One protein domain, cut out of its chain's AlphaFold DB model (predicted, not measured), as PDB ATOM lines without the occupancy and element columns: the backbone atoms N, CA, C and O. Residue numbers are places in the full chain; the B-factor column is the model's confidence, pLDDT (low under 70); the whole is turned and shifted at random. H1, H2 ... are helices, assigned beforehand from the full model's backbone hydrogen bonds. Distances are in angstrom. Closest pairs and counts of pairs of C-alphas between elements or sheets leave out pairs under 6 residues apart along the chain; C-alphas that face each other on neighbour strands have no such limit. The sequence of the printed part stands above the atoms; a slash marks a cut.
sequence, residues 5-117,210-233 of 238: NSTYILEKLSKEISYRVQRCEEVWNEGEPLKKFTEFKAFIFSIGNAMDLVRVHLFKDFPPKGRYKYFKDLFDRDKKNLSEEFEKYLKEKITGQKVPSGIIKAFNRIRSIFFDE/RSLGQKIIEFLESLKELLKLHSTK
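This is residues 5 to 117 and 210 to 233 of the 238 residues of an uncharacterized protein of Thermotogaceae bacterium (UniProt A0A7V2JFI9). A long helical hairpin, H1 and H2, makes a three-helix bundle with H6, which runs alongside; H5 packs on H6, and the short helices H3 and H4 lie near the end of the hairpin away from its turn, H3 slanting between H2 and H5. The turn of the hairpin, residues 29 to 34, sticks out free. The printed part has 137 residues with six named helices, H1 to H6 in order along the chain, and no named strand; the class is all helix. It is compact, with a radius of gyration of the C-alphas of 16.3 A and spans of 52 by 36 by 24 A.

H1, residues 5 to 30, and H2, residues 33 to 58, form a helical hairpin; they touch at a shallow tilt of 11 degrees, opposite ways, with the closest C-alphas, those of Arg 20 and Phe 43, 5.3 A apart. H6, residues 210 to 231, touches H1 at a shallow tilt of 11 degrees, opposite ways; the closest C-alphas are those of Ser 14 and Ile 217, at 5.1 A. H6 and H2 are close but not clearly touching, with the closest C-alphas, those of Ile 47 and Ile 216, 7.4 A apart. H1, H2 and H6 are a bundle, helices side by side. H5, residues 99 to 116, touches H6 at a shallow tilt of 22 degrees, opposite ways, with the closest C-alphas, those of Ala 106 and Phe 219, 6.1 A apart. H5 is apart from H1 and H2. H4, residues 84 to 93, forms a helical hairpin with H5, at a shallow tilt of 34 degrees, only just short of steep; H5 touches it with residues 100 to 104 alone, and the closest C-alphas, those of Lys 91 and Pro 100, are 5.4 A apart. H3, residues 64 to 74, touches no helix but is near H2, H4 and H5; its closest C-alpha pair with H2, Phe 71 and Arg 55, is at 6.9 A. In each of the six helices every O i to N i+4 pair is within hydrogen-bond range.

H1 is 37.4 A from first to last C-alpha and begins at C-alpha 5, (-24.885, 38.270, 39.742). H2 is 37.1 A long and begins at C-alpha 33, (-29.972, 0.676, 41.839). H5 is 24.4 A long. H6 is 31.6 A long and ends at C-alpha 231, (-32.849, 46.580, 41.564). H3 has 11 residues and H4 has 10.

The two C-alphas farthest apart, those of Glu 32 and Gln 97, are 52.2 A apart. Residues 118 to 209 are not printed, and C-alphas 117 and 210 are 15.2 A apart across the cut. Of the links that are printed whole, H3 to H4 is short and the others are tight. The mean pLDDT of the printed part is 75.8; it is under 70 at residues 53 to 82, 90, 92 to 101 and 229 to 233.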
ATOM      1  N   ASN A   5     -25.436  39.574  39.400       70.00
ATOM      2  CA  ASN A   5     -24.885  38.270  39.742       70.00
ATOM      3  C   ASN A   5     -25.866  37.383  40.543       70.00
ATOM      4  O   ASN A   5     -25.956  36.187  40.291       70.00
ATOM      5  N   SER A   6     -26.658  37.939  41.471       72.44
ATOM      6  CA  SER A   6     -27.551  37.136  42.327       72.44
ATOM      7  C   SER A   6     -28.716  36.522  41.546       72.44
ATOM      8  O   SER A   6     -29.054  35.362  41.755       72.44
ATOM      9  N   THR A   7     -29.312  37.268  40.614       77.50
ATOM     10  CA  THR A   7     -30.399  36.763  39.755       77.50
ATOM     11  C   THR A   7     -29.902  35.693  38.783       77.50
ATOM     12  O   THR A   7     -30.587  34.691  38.589       77.50
ATOM     13  N   TYR A   8     -28.694  35.862  38.238       83.31
ATOM     14  CA  TYR A   8     -28.026  34.868  37.397       83.31
ATOM     15  C   TYR A   8     -27.705  33.568  38.155       83.31
ATOM     16  O   TYR A   8     -27.932  32.474  37.640       83.31
ATOM     17  N   ILE A   9     -27.227  33.674  39.400       82.56
ATOM     18  CA  ILE A   9     -26.969  32.514  40.267       82.56
ATOM     19  C   ILE A   9     -28.264  31.740  40.543       82.56
ATOM     20  O   ILE A   9     -28.276  30.516  40.419       82.56
ATOM     21  N   LEU A  10     -29.362  32.435  40.866       85.00
ATOM     22  CA  LEU A  10     -30.659  31.790  41.104       85.00
ATOM     23  C   LEU A  10     -31.182  31.059  39.860       85.00
ATOM     24  O   LEU A  10     -31.722  29.967  39.979       85.00
ATOM     25  N   GLU A  11     -30.980  31.617  38.664       87.56
ATOM     26  CA  GLU A  11     -31.369  30.955  37.415       87.56
ATOM     27  C   GLU A  11     -30.556  29.681  37.147       87.56
ATOM     28  O   GLU A  11     -31.119  28.655  36.759       87.56
ATOM     29  N   LYS A  12     -29.237  29.719  37.380       88.25
ATOM     30  CA  LYS A  12     -28.382  28.527  37.276       88.25
ATOM     31  C   LYS A  12     -28.816  27.427  38.236       88.25
ATOM     32  O   LYS A  12     -28.844  26.268  37.841       88.25
ATOM     33  N   LEU A  13     -29.193  27.797  39.455       87.75
ATOM     34  CA  LEU A  13     -29.702  26.858  40.448       87.75
ATOM     35  C   LEU A  13     -31.010  26.204  40.008       87.75
ATOM     36  O   LEU A  13     -31.120  24.986  40.085       87.75
ATOM     37  N   SER A  14     -31.973  26.975  39.495       91.44
ATOM     38  CA  SER A  14     -33.211  26.394  38.961       91.44
ATOM     39  C   SER A  14     -32.914  25.381  37.851       91.44
ATOM     40  O   SER A  14     -33.445  24.275  37.884       91.44
ATOM     41  N   LYS A  15     -32.001  25.714  36.925       92.81
ATOM     42  CA  LYS A  15     -31.562  24.808  35.849       92.81
ATOM     43  C   LYS A  15     -30.890  23.541  36.382       92.81
ATOM     44  O   LYS A  15     -31.160  22.458  35.871       92.81
ATOM     45  N   GLU A  16     -30.044  23.658  37.404       92.62
ATOM     46  CA  GLU A  16     -29.407  22.505  38.048       92.62
ATOM     47  C   GLU A  16     -30.444  21.584  38.704       92.62
ATOM     48  O   GLU A  16     -30.394  20.375  38.497       92.62
ATOM     49  N   ILE A  17     -31.423  22.134  39.429       94.06
ATOM     50  CA  ILE A  17     -32.505  21.340  40.027       94.06
ATOM     51  C   ILE A  17     -33.326  20.630  38.946       94.06
ATOM     52  O   ILE A  17     -33.545  19.426  39.065       94.06
ATOM     53  N   SER A  18     -33.723  21.328  37.875       95.69
ATOM     54  CA  SER A  18     -34.436  20.716  36.744       95.69
ATOM     55  C   SER A  18     -33.639  19.571  36.118       95.69
ATOM     56  O   SER A  18     -34.177  18.483  35.926       95.69
ATOM     57  N   TYR A  19     -32.345  19.787  35.868       96.31
ATOM     58  CA  TYR A  19     -31.451  18.755  35.347       96.31
ATOM     59  C   TYR A  19     -31.399  17.533  36.271       96.31
ATOM     60  O   TYR A  19     -31.511  16.403  35.812       96.31
ATOM     61  N   ARG A  20     -31.283  17.734  37.589       96.00
ATOM     62  CA  ARG A  20     -31.230  16.628  38.556       96.00
ATOM     63  C   ARG A  20     -32.528  15.836  38.639       96.00
ATOM     64  O   ARG A  20     -32.460  14.618  38.786       96.00
ATOM     65  N   VAL A  21     -33.682  16.496  38.527       95.06
ATOM     66  CA  VAL A  21     -34.982  15.810  38.437       95.06
ATOM     67  C   VAL A  21     -35.001  14.909  37.204       95.06
ATOM     68  O   VAL A  21     -35.233  13.712  37.347       95.06
ATOM     69  N   GLN A  22     -34.649  15.445  36.032       95.06
ATOM     70  CA  GLN A  22     -34.596  14.679  34.785       95.06
ATOM     71  C   GLN A  22     -33.634  13.483  34.883       95.06
ATOM     72  O   GLN A  22     -33.981  12.364  34.515       95.06
ATOM     73  N   ARG A  23     -32.438  13.682  35.448       95.06
ATOM     74  CA  ARG A  23     -31.462  12.601  35.651       95.06
ATOM     75  C   ARG A  23     -31.984  11.494  36.562       95.06
ATOM     76  O   ARG A  23     -31.741  10.322  36.284       95.06
ATOM     77  N   CYS A  24     -32.712  11.847  37.623       90.81
ATOM     78  CA  CYS A  24     -33.355  10.855  38.482       90.81
ATOM     79  C   CYS A  24     -34.386  10.024  37.709       90.81
ATOM     80  O   CYS A  24     -34.448   8.818  37.916       90.81
ATOM     81  N   GLU A  25     -35.165  10.637  36.814       89.56
ATOM     82  CA  GLU A  25     -36.151   9.936  35.983       89.56
ATOM     83  C   GLU A  25     -35.499   8.999  34.964       89.56
ATOM     84  O   GLU A  25     -35.894   7.839  34.851       89.56
ATOM     85  N   GLU A  26     -34.481   9.481  34.248       89.75
ATOM     86  CA  GLU A  26     -33.742   8.703  33.249       89.75
ATOM     87  C   GLU A  26     -33.156   7.433  33.873       89.75
ATOM     88  O   GLU A  26     -33.412   6.319  33.415       89.75
ATOM     89  N   VAL A  27     -32.439   7.593  34.985       87.81
ATOM     90  CA  VAL A  27     -31.793   6.479  35.684       87.81
ATOM     91  C   VAL A  27     -32.807   5.553  36.358       87.81
ATOM     92  O   VAL A  27     -32.548   4.356  36.515       87.81
ATOM     93  N   TRP A  28     -33.983   6.060  36.729       79.38
ATOM     94  CA  TRP A  28     -35.051   5.207  37.241       79.38
ATOM     95  C   TRP A  28     -35.485   4.164  36.210       79.38
ATOM     96  O   TRP A  28     -35.641   2.992  36.558       79.38
ATOM     97  N   ASN A  29     -35.603   4.583  34.946       75.62
ATOM     98  CA  ASN A  29     -35.970   3.721  33.823       75.62
ATOM     99  C   ASN A  29     -34.849   2.740  33.439       75.62
ATOM    100  O   ASN A  29     -35.142   1.634  32.992       75.62
ATOM    101  N   GLU A  30     -33.575   3.099  33.656       80.62
ATOM    102  CA  GLU A  30     -32.427   2.194  33.449       80.62
ATOM    103  C   GLU A  30     -32.423   1.002  34.426       80.62
ATOM    104  O   GLU A  30     -31.872  -0.055  34.124       80.62
ATOM    105  N   GLY A  31     -33.021   1.160  35.612       71.12
ATOM    106  CA  GLY A  31     -33.207   0.071  36.570       71.12
ATOM    107  C   GLY A  31     -31.978  -0.304  37.410       71.12
ATOM    108  O   GLY A  31     -32.101  -1.202  38.239       71.12
ATOM    109  N   GLU A  32     -30.834   0.372  37.258       84.06
ATOM    110  CA  GLU A  32     -29.616   0.101  38.040       84.06
ATOM    111  C   GLU A  32     -29.673   0.812  39.407       84.06
ATOM    112  O   GLU A  32     -29.689   2.047  39.456       84.06
ATOM    113  N   PRO A  33     -29.730   0.074  40.532       83.25
ATOM    114  CA  PRO A  33     -29.972   0.676  41.839       83.25
ATOM    115  C   PRO A  33     -28.946   1.727  42.262       83.25
ATOM    116  O   PRO A  33     -29.326   2.785  42.770       83.25
ATOM    117  N   LEU A  34     -27.650   1.466  42.079       85.25
ATOM    118  CA  LEU A  34     -26.598   2.326  42.621       85.25
ATOM    119  C   LEU A  34     -26.589   3.694  41.937       85.25
ATOM    120  O   LEU A  34     -26.445   4.724  42.602       85.25
ATOM    121  N   LYS A  35     -26.811   3.728  40.625       88.25
ATOM    122  CA  LYS A  35     -27.022   4.947  39.851       88.25
ATOM    123  C   LYS A  35     -28.266   5.685  40.336       88.25
ATOM    124  O   LYS A  35     -28.164   6.893  40.547       88.25
ATOM    125  N   LYS A  36     -29.406   5.003  40.566       86.44
ATOM    126  CA  LYS A  36     -30.635   5.653  41.085       86.44
ATOM    127  C   LYS A  36     -30.337   6.390  42.384       86.44
ATOM    128  O   LYS A  36     -30.679   7.561  42.536       86.44
ATOM    129  N   PHE A  37     -29.648   5.716  43.305       86.06
ATOM    130  CA  PHE A  37     -29.257   6.326  44.565       86.06
ATOM    131  C   PHE A  37     -28.254   7.475  44.375       86.06
ATOM    132  O   PHE A  37     -28.378   8.516  45.021       86.06
ATOM    133  N   THR A  38     -27.277   7.320  43.483       88.38
ATOM    134  CA  THR A  38     -26.258   8.347  43.223       88.38
ATOM    135  C   THR A  38     -26.883   9.637  42.694       88.38
ATOM    136  O   THR A  38     -26.587  10.714  43.216       88.38
ATOM    137  N   GLU A  39     -27.789   9.546  41.718       91.25
ATOM    138  CA  GLU A  39     -28.492  10.721  41.189       91.25
ATOM    139  C   GLU A  39     -29.448  11.321  42.224       91.25
ATOM    140  O   GLU A  39     -29.489  12.542  42.377       91.25
ATOM    141  N   PHE A  40     -30.127  10.498  43.029       88.12
ATOM    142  CA  PHE A  40     -30.920  10.993  44.156       88.12
ATOM    143  C   PHE A  40     -30.067  11.767  45.166       88.12
ATOM    144  O   PHE A  40     -30.420  12.878  45.564       88.12
ATOM    145  N   LYS A  41     -28.914  11.227  45.571       88.94
ATOM    146  CA  LYS A  41     -27.989  11.907  46.485       88.94
ATOM    147  C   LYS A  41     -27.531  13.240  45.890       88.94
ATOM    148  O   LYS A  41     -27.516  14.250  46.596       88.94
ATOM    149  N   ALA A  42     -27.215  13.264  44.596       92.00
ATOM    150  CA  ALA A  42     -26.851  14.483  43.884       92.00
ATOM    151  C   ALA A  42     -28.007  15.499  43.829       92.00
ATOM    152  O   ALA A  42     -27.774  16.692  44.030       92.00
ATOM    153  N   PHE A  43     -29.248  15.052  43.628       93.00
ATOM    154  CA  PHE A  43     -30.453  15.881  43.698       93.00
ATOM    155  C   PHE A  43     -30.624  16.522  45.084       93.00
ATOM    156  O   PHE A  43     -30.718  17.747  45.181       93.00
ATOM    157  N   ILE A  44     -30.555  15.735  46.164       90.00
ATOM    158  CA  ILE A  44     -30.651  16.249  47.542       90.00
ATOM    159  C   ILE A  44     -29.537  17.260  47.840       90.00
ATOM    160  O   ILE A  44     -29.786  18.299  48.457       90.00
ATOM    161  N   PHE A  45     -28.310  16.996  47.388       89.56
ATOM    162  CA  PHE A  45     -27.213  17.945  47.552       89.56
ATOM    163  C   PHE A  45     -27.371  19.206  46.712       89.56
ATOM    164  O   PHE A  45     -27.021  20.272  47.204       89.56
ATOM    165  N   SER A  46     -27.945  19.127  45.515       90.44
ATOM    166  CA  SER A  46     -28.227  20.312  44.695       90.44
ATOM    167  C   SER A  46     -29.254  21.218  45.386       90.44
ATOM    168  O   SER A  46     -29.075  22.433  45.446       90.44
ATOM    169  N   ILE A  47     -30.272  20.629  46.027       88.94
ATOM    170  CA  ILE A  47     -31.232  21.368  46.863       88.94
ATOM    171  C   ILE A  47     -30.534  22.008  48.076       88.94
ATOM    172  O   ILE A  47     -30.756  23.181  48.385       88.94
ATOM    173  N   GLY A  48     -29.648  21.277  48.755       83.56
ATOM    174  CA  GLY A  48     -28.865  21.831  49.862       83.56
ATOM    175  C   GLY A  48     -27.907  22.950  49.439       83.56
ATOM    176  O   GLY A  48     -27.818  23.968  50.122       83.56
ATOM    177  N   ASN A  49     -27.255  22.810  48.283       77.12
ATOM    178  CA  ASN A  49     -26.402  23.836  47.687       77.12
ATOM    179  C   ASN A  49     -27.202  25.095  47.350       77.12
ATOM    180  O   ASN A  49     -26.722  26.199  47.597       77.12
ATOM    181  N   ALA A  50     -28.437  24.951  46.857       75.44
ATOM    182  CA  ALA A  50     -29.323  26.090  46.639       75.44
ATOM    183  C   ALA A  50     -29.563  26.865  47.945       75.44
ATOM    184  O   ALA A  50     -29.516  28.095  47.953       75.44
ATOM    185  N   MET A  51     -29.721  26.166  49.075       75.44
ATOM    186  CA  MET A  51     -29.832  26.805  50.388       75.44
ATOM    187  C   MET A  51     -28.531  27.437  50.891       75.44
ATOM    188  O   MET A  51     -28.562  28.536  51.449       75.44
ATOM    189  N   ASP A  52     -27.386  26.789  50.685       72.69
ATOM    190  CA  ASP A  52     -26.082  27.350  51.046       72.69
ATOM    191  C   ASP A  52     -25.743  28.593  50.209       72.69
ATOM    192  O   ASP A  52     -25.171  29.555  50.726       72.69
ATOM    193  N   LEU A  53     -26.137  28.631  48.937       68.81
ATOM    194  CA  LEU A  53     -25.948  29.787  48.063       68.81
ATOM    195  C   LEU A  53     -26.924  30.916  48.388       68.81
ATOM    196  O   LEU A  53     -26.505  32.073  48.431       68.81
ATOM    197  N   VAL A  54     -28.181  30.599  48.716       68.06
ATOM    198  CA  VAL A  54     -29.119  31.554  49.325       68.06
ATOM    199  C   VAL A  54     -28.482  32.175  50.567       68.06
ATOM    200  O   VAL A  54     -28.425  33.402  50.657       68.06
ATOM    201  N   ARG A  55     -27.896  31.366  51.465       68.75
ATOM    202  CA  ARG A  55     -27.146  31.855  52.634       68.75
ATOM    203  C   ARG A  55     -26.010  32.795  52.236       68.75
ATOM    204  O   ARG A  55     -25.888  33.875  52.800       68.75
ATOM    205  N   VAL A  56     -25.145  32.393  51.313       65.50
ATOM    206  CA  VAL A  56     -23.926  33.155  51.001       65.50
ATOM    207  C   VAL A  56     -24.236  34.444  50.247       65.50
ATOM    208  O   VAL A  56     -23.661  35.481  50.572       65.50
ATOM    209  N   HIS A  57     -25.135  34.402  49.264       65.38
ATOM    210  CA  HIS A  57     -25.344  35.507  48.329       65.38
ATOM    211  C   HIS A  57     -26.461  36.459  48.738       65.38
ATOM    212  O   HIS A  57     -26.296  37.663  48.562       65.38
ATOM    213  N   LEU A  58     -27.561  35.971  49.321       64.50
ATOM    214  CA  LEU A  58     -28.595  36.875  49.838       64.50
ATOM    215  C   LEU A  58     -28.176  37.496  51.157       64.50
ATOM    216  O   LEU A  58     -28.447  38.669  51.388       64.50
ATOM    217  N   PHE A  59     -27.486  36.733  52.011       62.88
ATOM    218  CA  PHE A  59     -27.066  37.234  53.314       62.88
ATOM    219  C   PHE A  59     -25.673  37.865  53.304       62.88
ATOM    220  O   PHE A  59     -25.155  38.225  54.362       62.88
ATOM    221  N   LYS A  60     -25.056  38.039  52.127       61.81
ATOM    222  CA  LYS A  60     -23.715  38.627  51.987       61.81
ATOM    223  C   LYS A  60     -23.607  39.990  52.668       61.81
ATOM    224  O   LYS A  60     -22.603  40.267  53.312       61.81
ATOM    225  N   ASP A  61     -24.649  40.807  52.598       55.50
ATOM    226  CA  ASP A  61     -24.629  42.167  53.150       55.50
ATOM    227  C   ASP A  61     -25.036  42.224  54.636       55.50
ATOM    228  O   ASP A  61     -25.104  43.294  55.237       55.50
ATOM    229  N   PHE A  62     -25.294  41.071  55.260       56.41
ATOM    230  CA  PHE A  62     -25.691  40.980  56.662       56.41
ATOM    231  C   PHE A  62     -24.439  40.929  57.553       56.41
ATOM    232  O   PHE A  62     -23.424  40.346  57.148       56.41
ATOM    233  N   PRO A  63     -24.481  41.478  58.782       59.41
ATOM    234  CA  PRO A  63     -23.354  41.416  59.707       59.41
ATOM    235  C   PRO A  63     -22.977  39.955  60.028       59.41
ATOM    236  O   PRO A  63     -23.872  39.115  60.139       59.41
ATOM    237  N   PRO A  64     -21.687  39.616  60.230       59.34
ATOM    238  CA  PRO A  64     -21.229  38.230  60.406       59.34
ATOM    239  C   PRO A  64     -21.939  37.458  61.529       59.34
ATOM    240  O   PRO A  64     -22.356  36.318  61.327       59.34
ATOM    241  N   LYS A  65     -22.156  38.102  62.687       60.53
ATOM    242  CA  LYS A  65     -22.940  37.532  63.803       60.53
ATOM    243  C   LYS A  65     -24.409  37.303  63.421       60.53
ATOM    244  O   LYS A  65     -25.005  36.322  63.852       60.53
ATOM    245  N   GLY A  66     -24.963  38.169  62.570       60.00
ATOM    246  CA  GLY A  66     -26.304  38.039  62.007       60.00
ATOM    247  C   GLY A  66     -26.408  36.889  61.008       60.00
ATOM    248  O   GLY A  66     -27.331  36.100  61.112       60.00
ATOM    249  N   ARG A  67     -25.449  36.706  60.089       62.97
ATOM    250  CA  ARG A  67     -25.501  35.621  59.083       62.97
ATOM    251  C   ARG A  67     -25.640  34.239  59.713       62.97
ATOM    252  O   ARG A  67     -26.502  33.470  59.305       62.97
ATOM    253  N   TYR A  68     -24.807  33.935  60.710       63.38
ATOM    254  CA  TYR A  68     -24.872  32.654  61.415       63.38
ATOM    255  C   TYR A  68     -26.175  32.512  62.211       63.38
ATOM    256  O   TYR A  68     -26.811  31.465  62.151       63.38
ATOM    257  N   LYS A  69     -26.600  33.573  62.911       64.69
ATOM    258  CA  LYS A  69     -27.832  33.582  63.707       64.69
ATOM    259  C   LYS A  69     -29.091  33.443  62.845       64.69
ATOM    260  O   LYS A  69     -29.883  32.558  63.109       64.69
ATOM    261  N   TYR A  70     -29.230  34.216  61.774       61.97
ATOM    262  CA  TYR A  70     -30.396  34.183  60.883       61.97
ATOM    263  C   TYR A  70     -30.465  32.907  60.048       61.97
ATOM    264  O   TYR A  70     -31.550  32.383  59.799       61.97
ATOM    265  N   PHE A  71     -29.308  32.360  59.666       63.31
ATOM    266  CA  PHE A  71     -29.264  31.009  59.127       63.31
ATOM    267  C   PHE A  71     -29.657  29.998  60.202       63.31
ATOM    268  O   PHE A  71     -30.459  29.135  59.927       63.31
ATOM    269  N   LYS A  72     -29.213  30.115  61.454       63.81
ATOM    270  CA  LYS A  72     -29.713  29.242  62.525       63.81
ATOM    271  C   LYS A  72     -31.228  29.392  62.734       63.81
ATOM    272  O   LYS A  72     -31.893  28.379  62.887       63.81
ATOM    273  N   ASP A  73     -31.783  30.600  62.667       63.19
ATOM    274  CA  ASP A  73     -33.213  30.878  62.877       63.19
ATOM    275  C   ASP A  73     -34.103  30.289  61.771       63.19
ATOM    276  O   ASP A  73     -35.191  29.789  62.056       63.19
ATOM    277  N   LEU A  74     -33.633  30.267  60.516       62.91
ATOM    278  CA  LEU A  74     -34.278  29.533  59.416       62.91
ATOM    279  C   LEU A  74     -34.360  28.018  59.690       62.91
ATOM    280  O   LEU A  74     -35.248  27.360  59.159       62.91
ATOM    281  N   PHE A  75     -33.452  27.490  60.516       57.81
ATOM    282  CA  PHE A  75     -33.229  26.064  60.768       57.81
ATOM    283  C   PHE A  75     -33.601  25.665  62.205       57.81
ATOM    284  O   PHE A  75     -33.426  24.505  62.591       57.81
ATOM    285  N   ASP A  76     -34.081  26.621  63.001       62.81
ATOM    286  CA  ASP A  76     -34.508  26.427  64.379       62.81
ATOM    287  C   ASP A  76     -35.814  25.637  64.372       62.81
ATOM    288  O   ASP A  76     -36.889  26.202  64.183       62.81
ATOM    289  N   ARG A  77     -35.707  24.314  64.510       56.53
ATOM    290  CA  ARG A  77     -36.828  23.368  64.396       56.53
ATOM    291  C   ARG A  77     -37.915  23.579  65.451       56.53
ATOM    292  O   ARG A  77     -39.015  23.069  65.270       56.53
ATOM    293  N   ASP A  78     -37.618  24.319  66.517       60.78
ATOM    294  CA  ASP A  78     -38.555  24.549  67.616       60.78
ATOM    295  C   ASP A  78     -39.538  25.693  67.312       60.78
ATOM    296  O   ASP A  78     -40.525  25.886  68.023       60.78
ATOM    297  N   LYS A  79     -39.315  26.443  66.225       63.41
ATOM    298  CA  LYS A  79     -40.211  27.519  65.780       63.41
ATOM    299  C   LYS A  79     -41.083  27.048  64.615       63.41
ATOM    300  O   LYS A  79     -40.654  26.274  63.771       63.41
ATOM    301  N   LYS A  80     -42.326  27.526  64.527       63.25
ATOM    302  CA  LYS A  80     -43.182  27.292  63.342       63.25
ATOM    303  C   LYS A  80     -42.990  28.349  62.253       63.25
ATOM    304  O   LYS A  80     -43.237  28.085  61.087       63.25
ATOM    305  N   ASN A  81     -42.510  29.526  62.642       66.62
ATOM    306  CA  ASN A  81     -42.305  30.677  61.769       66.62
ATOM    307  C   ASN A  81     -40.845  31.134  61.844       66.62
ATOM    308  O   ASN A  81     -40.100  30.730  62.743       66.62
ATOM    309  N   LEU A  82     -40.441  32.013  60.926       68.94
ATOM    310  CA  LEU A  82     -39.216  32.794  61.096       68.94
ATOM    311  C   LEU A  82     -39.238  33.526  62.447       68.94
ATOM    312  O   LEU A  82     -40.289  33.934  62.934       68.94
ATOM    313  N   SER A  83     -38.070  33.699  63.067       70.00
ATOM    314  CA  SER A  83     -37.987  34.471  64.312       70.00
ATOM    315  C   SER A  83     -38.444  35.918  64.090       70.00
ATOM    316  O   SER A  83     -38.089  36.513  63.070       70.00
ATOM    317  N   GLU A  84     -39.140  36.505  65.066       73.62
ATOM    318  CA  GLU A  84     -39.596  37.905  65.018       73.62
ATOM    319  C   GLU A  84     -38.453  38.887  64.734       73.62
ATOM    320  O   GLU A  84     -38.617  39.839  63.976       73.62
ATOM    321  N   GLU A  85     -37.271  38.626  65.293       70.00
ATOM    322  CA  GLU A  85     -36.067  39.425  65.061       70.00
ATOM    323  C   GLU A  85     -35.628  39.389  63.592       70.00
ATOM    324  O   GLU A  85     -35.300  40.425  63.012       70.00
ATOM    325  N   PHE A  86     -35.659  38.210  62.969       70.69
ATOM    326  CA  PHE A  86     -35.335  38.058  61.554       70.69
ATOM    327  C   PHE A  86     -36.399  38.694  60.652       70.69
ATOM    328  O   PHE A  86     -36.059  39.373  59.685       70.69
ATOM    329  N   GLU A  87     -37.683  38.552  60.984       72.44
ATOM    330  CA  GLU A  87     -38.749  39.239  60.251       72.44
ATOM    331  C   GLU A  87     -38.635  40.762  60.351       72.44
ATOM    332  O   GLU A  87     -38.781  41.459  59.346       72.44
ATOM    333  N   LYS A  88     -38.368  41.287  61.552       73.50
ATOM    334  CA  LYS A  88     -38.160  42.717  61.794       73.50
ATOM    335  C   LYS A  88     -36.971  43.227  60.988       73.50
ATOM    336  O   LYS A  88     -37.108  44.217  60.276       73.50
ATOM    337  N   TYR A  89     -35.860  42.495  60.998       70.12
ATOM    338  CA  TYR A  89     -34.702  42.807  60.169       70.12
ATOM    339  C   TYR A  89     -35.058  42.862  58.670       70.12
ATOM    340  O   TYR A  89     -34.700  43.823  57.985       70.12
ATOM    341  N   LEU A  90     -35.781  41.859  58.149       68.94
ATOM    342  CA  LEU A  90     -36.206  41.829  56.742       68.94
ATOM    343  C   LEU A  90     -37.106  43.028  56.398       68.94
ATOM    344  O   LEU A  90     -36.970  43.597  55.316       68.94
ATOM    345  N   LYS A  91     -37.985  43.441  57.319       70.56
ATOM    346  CA  LYS A  91     -38.859  44.618  57.167       70.56
ATOM    347  C   LYS A  91     -38.082  45.940  57.196       70.56
ATOM    348  O   LYS A  91     -38.423  46.844  56.442       70.56
ATOM    349  N   GLU A  92     -37.046  46.053  58.025       68.56
ATOM    350  CA  GLU A  92     -36.249  47.278  58.194       68.56
ATOM    351  C   GLU A  92     -35.253  47.516  57.051       68.56
ATOM    352  O   GLU A  92     -35.069  48.651  56.614       68.56
ATOM    353  N   LYS A  93     -34.596  46.462  56.549       61.62
ATOM    354  CA  LYS A  93     -33.556  46.590  55.511       61.62
ATOM    355  C   LYS A  93     -34.094  46.625  54.085       61.62
ATOM    356  O   LYS A  93     -33.431  47.180  53.211       61.62
ATOM    357  N   ILE A  94     -35.267  46.051  53.834       60.81
ATOM    358  CA  ILE A  94     -35.880  46.006  52.504       60.81
ATOM    359  C   ILE A  94     -36.925  47.122  52.433       60.81
ATOM    360  O   ILE A  94     -38.111  46.923  52.687       60.81
ATOM    361  N   THR A  95     -36.484  48.338  52.117       49.31
ATOM    362  CA  THR A  95     -37.353  49.520  52.077       49.31
ATOM    363  C   THR A  95     -38.335  49.463  50.894       49.31
ATOM    364  O   THR A  95     -38.008  49.711  49.731       49.31
ATOM    365  N   GLY A  96     -39.597  49.138  51.186       54.81
ATOM    366  CA  GLY A  96     -40.709  49.247  50.239       54.81
ATOM    367  C   GLY A  96     -41.893  48.372  50.631       54.81
ATOM    368  O   GLY A  96     -41.783  47.159  50.600       54.81
ATOM    369  N   GLN A  97     -43.045  48.970  50.932       51.03
ATOM    370  CA  GLN A  97     -44.201  48.347  51.605       51.03
ATOM    371  C   GLN A  97     -44.777  47.036  51.001       51.03
ATOM    372  O   GLN A  97     -45.582  46.389  51.662       51.03
ATOM    373  N   LYS A  98     -44.374  46.594  49.795       54.19
ATOM    374  CA  LYS A  98     -44.847  45.342  49.154       54.19
ATOM    375  C   LYS A  98     -43.783  44.243  48.957       54.19
ATOM    376  O   LYS A  98     -44.146  43.117  48.638       54.19
ATOM    377  N   VAL A  99     -42.493  44.531  49.151       54.81
ATOM    378  CA  VAL A  99     -41.386  43.576  48.899       54.81
ATOM    379  C   VAL A  99     -41.014  42.720  50.132       54.81
ATOM    380  O   VAL A  99     -40.769  41.523  49.955       54.81
ATOM    381  N   PRO A 100     -41.039  43.238  51.383       62.06
ATOM    382  CA  PRO A 100     -40.739  42.454  52.581       62.06
ATOM    383  C   PRO A 100     -41.655  41.245  52.758       62.06
ATOM    384  O   PRO A 100     -41.181  40.170  53.107       62.06
ATOM    385  N   SER A 101     -42.956  41.387  52.477       67.25
ATOM    386  CA  SER A 101     -43.926  40.298  52.637       67.25
ATOM    387  C   SER A 101     -43.680  39.147  51.659       67.25
ATOM    388  O   SER A 101     -43.761  37.988  52.056       67.25
ATOM    389  N   GLY A 102     -43.322  39.446  50.406       70.44
ATOM    390  CA  GLY A 102     -42.991  38.435  49.400       70.44
ATOM    391  C   GLY A 102     -41.729  37.649  49.753       70.44
ATOM    392  O   GLY A 102     -41.725  36.422  49.674       70.44
ATOM    393  N   ILE A 103     -40.683  38.339  50.216       71.75
ATOM    394  CA  ILE A 103     -39.417  37.708  50.619       71.75
ATOM    395  C   ILE A 103     -39.609  36.864  51.884       71.75
ATOM    396  O   ILE A 103     -39.176  35.715  51.919       71.75
ATOM    397  N   ILE A 104     -40.330  37.379  52.886       73.31
ATOM    398  CA  ILE A 104     -40.701  36.619  54.091       73.31
ATOM    399  C   ILE A 104     -41.511  35.373  53.714       73.31
ATOM    400  O   ILE A 104     -41.216  34.282  54.197       73.31
ATOM    401  N   LYS A 105     -42.486  35.492  52.804       77.25
ATOM    402  CA  LYS A 105     -43.279  34.354  52.319       77.25
ATOM    403  C   LYS A 105     -42.412  33.315  51.604       77.25
ATOM    404  O   LYS A 105     -42.588  32.124  51.843       77.25
ATOM    405  N   ALA A 106     -41.458  33.745  50.778       78.50
ATOM    406  CA  ALA A 106     -40.513  32.849  50.115       78.50
ATOM    407  C   ALA A 106     -39.624  32.108  51.133       78.50
ATOM    408  O   ALA A 106     -39.466  30.891  51.037       78.50
ATOM    409  N   PHE A 107     -39.112  32.805  52.152       77.69
ATOM    410  CA  PHE A 107     -38.319  32.190  53.221       77.69
ATOM    411  C   PHE A 107     -39.133  31.238  54.110       77.69
ATOM    412  O   PHE A 107     -38.646  30.168  54.469       77.69
ATOM    413  N   ASN A 108     -40.386  31.572  54.422       78.00
ATOM    414  CA  ASN A 108     -41.300  30.660  55.113       78.00
ATOM    415  C   ASN A 108     -41.587  29.408  54.270       78.00
ATOM    416  O   ASN A 108     -41.623  28.303  54.804       78.00
ATOM    417  N   ARG A 109     -41.724  29.553  52.945       80.56
ATOM    418  CA  ARG A 109     -41.942  28.421  52.034       80.56
ATOM    419  C   ARG A 109     -40.752  27.459  52.022       80.56
ATOM    420  O   ARG A 109     -40.955  26.261  52.193       80.56
ATOM    421  N   ILE A 110     -39.525  27.961  51.858       81.44
ATOM    422  CA  ILE A 110     -38.332  27.095  51.852       81.44
ATOM    423  C   ILE A 110     -38.087  26.448  53.219       81.44
ATOM    424  O   ILE A 110     -37.735  25.272  53.283       81.44
ATOM    425  N   ARG A 111     -38.354  27.173  54.315       79.38
ATOM    426  CA  ARG A 111     -38.344  26.608  55.668       79.38
ATOM    427  C   ARG A 111     -39.320  25.437  55.767       79.38
ATOM    428  O   ARG A 111     -38.923  24.357  56.188       79.38
ATOM    429  N   SER A 112     -40.563  25.635  55.335       81.25
ATOM    430  CA  SER A 112     -41.588  24.598  55.409       81.25
ATOM    431  C   SER A 112     -41.176  23.332  54.654       81.25
ATOM    432  O   SER A 112     -41.214  22.245  55.224       81.25
ATOM    433  N   ILE A 113     -40.641  23.473  53.437       83.00
ATOM    434  CA  ILE A 113     -40.104  22.354  52.644       83.00
ATOM    435  C   ILE A 113     -38.989  21.602  53.395       83.00
ATOM    436  O   ILE A 113     -38.934  20.374  53.383       83.00
ATOM    437  N   PHE A 114     -38.081  22.318  54.061       78.19
ATOM    438  CA  PHE A 114     -36.924  21.688  54.697       78.19
ATOM    439  C   PHE A 114     -37.188  21.099  56.086       78.19
ATOM    440  O   PHE A 114     -36.528  20.116  56.457       78.19
ATOM    441  N   PHE A 115     -38.104  21.695  56.852       75.00
ATOM    442  CA  PHE A 115     -38.250  21.446  58.289       75.00
ATOM    443  C   PHE A 115     -39.653  21.047  58.736       75.00
ATOM    444  O   PHE A 115     -39.739  20.382  59.765       75.00
ATOM    445  N   ASP A 116     -40.711  21.398  58.002       72.12
ATOM    446  CA  ASP A 116     -42.092  21.162  58.446       72.12
ATOM    447  C   ASP A 116     -42.765  20.037  57.655       72.12
ATOM    448  O   ASP A 116     -43.471  19.205  58.230       72.12
ATOM    449  N   GLU A 117     -42.539  19.989  56.339       78.56
ATOM    450  CA  GLU A 117     -43.050  18.924  55.486       78.56
ATOM    451  C   GLU A 117     -42.451  17.578  55.907       78.56
ATOM    452  O   GLU A 117     -41.233  17.389  55.998       78.56
ATOM    453  N   ARG A 210     -40.067  14.945  41.675       90.88
ATOM    454  CA  ARG A 210     -40.701  15.945  40.797       90.88
ATOM    455  C   ARG A 210     -41.342  17.064  41.600       90.88
ATOM    456  O   ARG A 210     -41.049  18.236  41.380       90.88
ATOM    457  N   SER A 211     -42.197  16.696  42.554       89.19
ATOM    458  CA  SER A 211     -42.927  17.646  43.391       89.19
ATOM    459  C   SER A 211     -41.967  18.529  44.182       89.19
ATOM    460  O   SER A 211     -42.107  19.752  44.190       89.19
ATOM    461  N   LEU A 212     -40.947  17.933  44.802       89.44
ATOM    462  CA  LEU A 212     -39.943  18.668  45.559       89.44
ATOM    463  C   LEU A 212     -39.108  19.575  44.651       89.44
ATOM    464  O   LEU A 212     -38.934  20.751  44.968       89.44
ATOM    465  N   GLY A 213     -38.634  19.066  43.513       92.25
ATOM    466  CA  GLY A 213     -37.877  19.846  42.537       92.25
ATOM    467  C   GLY A 213     -38.653  21.076  42.072       92.25
ATOM    468  O   GLY A 213     -38.137  22.191  42.144       92.25
ATOM    469  N   GLN A 214     -39.926  20.895  41.715       93.00
ATOM    470  CA  GLN A 214     -40.817  21.981  41.311       93.00
ATOM    471  C   GLN A 214     -41.007  23.018  42.428       93.00
ATOM    472  O   GLN A 214     -40.853  24.215  42.193       93.00
ATOM    473  N   LYS A 215     -41.260  22.583  43.671       90.19
ATOM    474  CA  LYS A 215     -41.384  23.495  44.823       90.19
ATOM    475  C   LYS A 215     -40.123  24.340  45.038       90.19
ATOM    476  O   LYS A 215     -40.233  25.520  45.373       90.19
ATOM    477  N   ILE A 216     -38.940  23.748  44.863       90.06
ATOM    478  CA  ILE A 216     -37.656  24.451  44.989       90.06
ATOM    479  C   ILE A 216     -37.461  25.440  43.836       90.06
ATOM    480  O   ILE A 216     -37.092  26.587  44.088       90.06
ATOM    481  N   ILE A 217     -37.754  25.041  42.596       91.81
ATOM    482  CA  ILE A 217     -37.669  25.918  41.419       91.81
ATOM    483  C   ILE A 217     -38.583  27.132  41.588       91.81
ATOM    484  O   ILE A 217     -38.117  28.263  41.463       91.81
ATOM    485  N   GLU A 218     -39.845  26.929  41.970       89.56
ATOM    486  CA  GLU A 218     -40.793  28.025  42.200       89.56
ATOM    487  C   GLU A 218     -40.330  28.980  43.302       89.56
ATOM    488  O   GLU A 218     -40.542  30.192  43.213       89.56
ATOM    489  N   PHE A 219     -39.700  28.456  44.356       87.25
ATOM    490  CA  PHE A 219     -39.086  29.284  45.389       87.25
ATOM    491  C   PHE A 219     -37.956  30.150  44.811       87.25
ATOM    492  O   PHE A 219     -37.943  31.362  45.044       87.25
ATOM    493  N   LEU A 220     -37.038  29.558  44.041       87.12
ATOM    494  CA  LEU A 220     -35.911  30.267  43.428       87.12
ATOM    495  C   LEU A 220     -36.383  31.331  42.430       87.12
ATOM    496  O   LEU A 220     -35.848  32.440  42.412       87.12
ATOM    497  N   GLU A 221     -37.414  31.034  41.643       87.25
ATOM    498  CA  GLU A 221     -38.028  31.977  40.706       87.25
ATOM    499  C   GLU A 221     -38.748  33.117  41.421       87.25
ATOM    500  O   GLU A 221     -38.519  34.281  41.092       87.25
ATOM    501  N   SER A 222     -39.543  32.804  42.449       83.62
ATOM    502  CA  SER A 222     -40.205  33.814  43.282       83.62
ATOM    503  C   SER A 222     -39.179  34.761  43.896       83.62
ATOM    504  O   SER A 222     -39.337  35.980  43.861       83.62
ATOM    505  N   LEU A 223     -38.088  34.206  44.422       80.75
ATOM    506  CA  LEU A 223     -36.998  34.987  44.979       80.75
ATOM    507  C   LEU A 223     -36.308  35.844  43.908       80.75
ATOM    508  O   LEU A 223     -36.067  37.025  44.141       80.75
ATOM    509  N   LYS A 224     -36.027  35.287  42.725       82.25
ATOM    510  CA  LYS A 224     -35.417  36.009  41.599       82.25
ATOM    511  C   LYS A 224     -36.243  37.233  41.203       82.25
ATOM    512  O   LYS A 224     -35.677  38.317  41.065       82.25
ATOM    513  N   GLU A 225     -37.556  37.082  41.047       79.38
ATOM    514  CA  GLU A 225     -38.447  38.193  40.690       79.38
ATOM    515  C   GLU A 225     -38.496  39.264  41.788       79.38
ATOM    516  O   GLU A 225     -38.407  40.459  41.498       79.38
ATOM    517  N   LEU A 226     -38.507  38.857  43.061       73.50
ATOM    518  CA  LEU A 226     -38.442  39.790  44.190       73.50
ATOM    519  C   LEU A 226     -37.145  40.616  44.196       73.50
ATOM    520  O   LEU A 226     -37.184  41.815  44.479       73.50
ATOM    521  N   LEU A 227     -36.004  40.011  43.852       72.38
ATOM    522  CA  LEU A 227     -34.725  40.724  43.767       72.38
ATOM    523  C   LEU A 227     -34.663  41.681  42.571       72.38
ATOM    524  O   LEU A 227     -34.144  42.790  42.712       72.38
ATOM    525  N   LYS A 228     -35.213  41.295  41.412       73.38
ATOM    526  CA  LYS A 228     -35.278  42.169  40.227       73.38
ATOM    527  C   LYS A 228     -36.050  43.454  40.523       73.38
ATOM    528  O   LYS A 228     -35.548  44.539  40.238       73.38
ATOM    529  N   LEU A 229     -37.215  43.344  41.164       62.25
ATOM    530  CA  LEU A 229     -38.055  44.490  41.540       62.25
ATOM    531  C   LEU A 229     -37.363  45.468  42.503       62.25
ATOM    532  O   LEU A 229     -37.703  46.648  42.541       62.25
ATOM    533  N   HIS A 230     -36.393  44.996  43.289       59.56
ATOM    534  CA  HIS A 230     -35.602  45.852  44.173       59.56
ATOM    535  C   HIS A 230     -34.474  46.586  43.430       59.56
ATOM    536  O   HIS A 230     -34.113  47.698  43.805       59.56
ATOM    537  N   SER A 231     -33.936  45.993  42.360       56.62
ATOM    538  CA  SER A 231     -32.849  46.580  41.564       56.62
ATOM    539  C   SER A 231     -33.282  47.712  40.621       56.62
ATOM    540  O   SER A 231     -32.435  48.481  40.180       56.62
ATOM    541  N   THR A 232     -34.581  47.846  40.330       50.59
ATOM    542  CA  THR A 232     -35.124  48.799  39.344       50.59
ATOM    543  C   THR A 232     -35.699  50.093  39.933       50.59
ATOM    544  O   THR A 232     -36.167  50.938  39.172       50.59
ATOM    545  N   LYS A 233     -35.662  50.311  41.258       43.97
ATOM    546  CA  LYS A 233     -36.047  51.617  41.826       43.97
ATOM    547  C   LYS A 233     -34.938  52.656  41.585       43.97
ATOM    548  O   LYS A 233     -33.828  52.444  42.075       43.97
TER     549      LYS A 233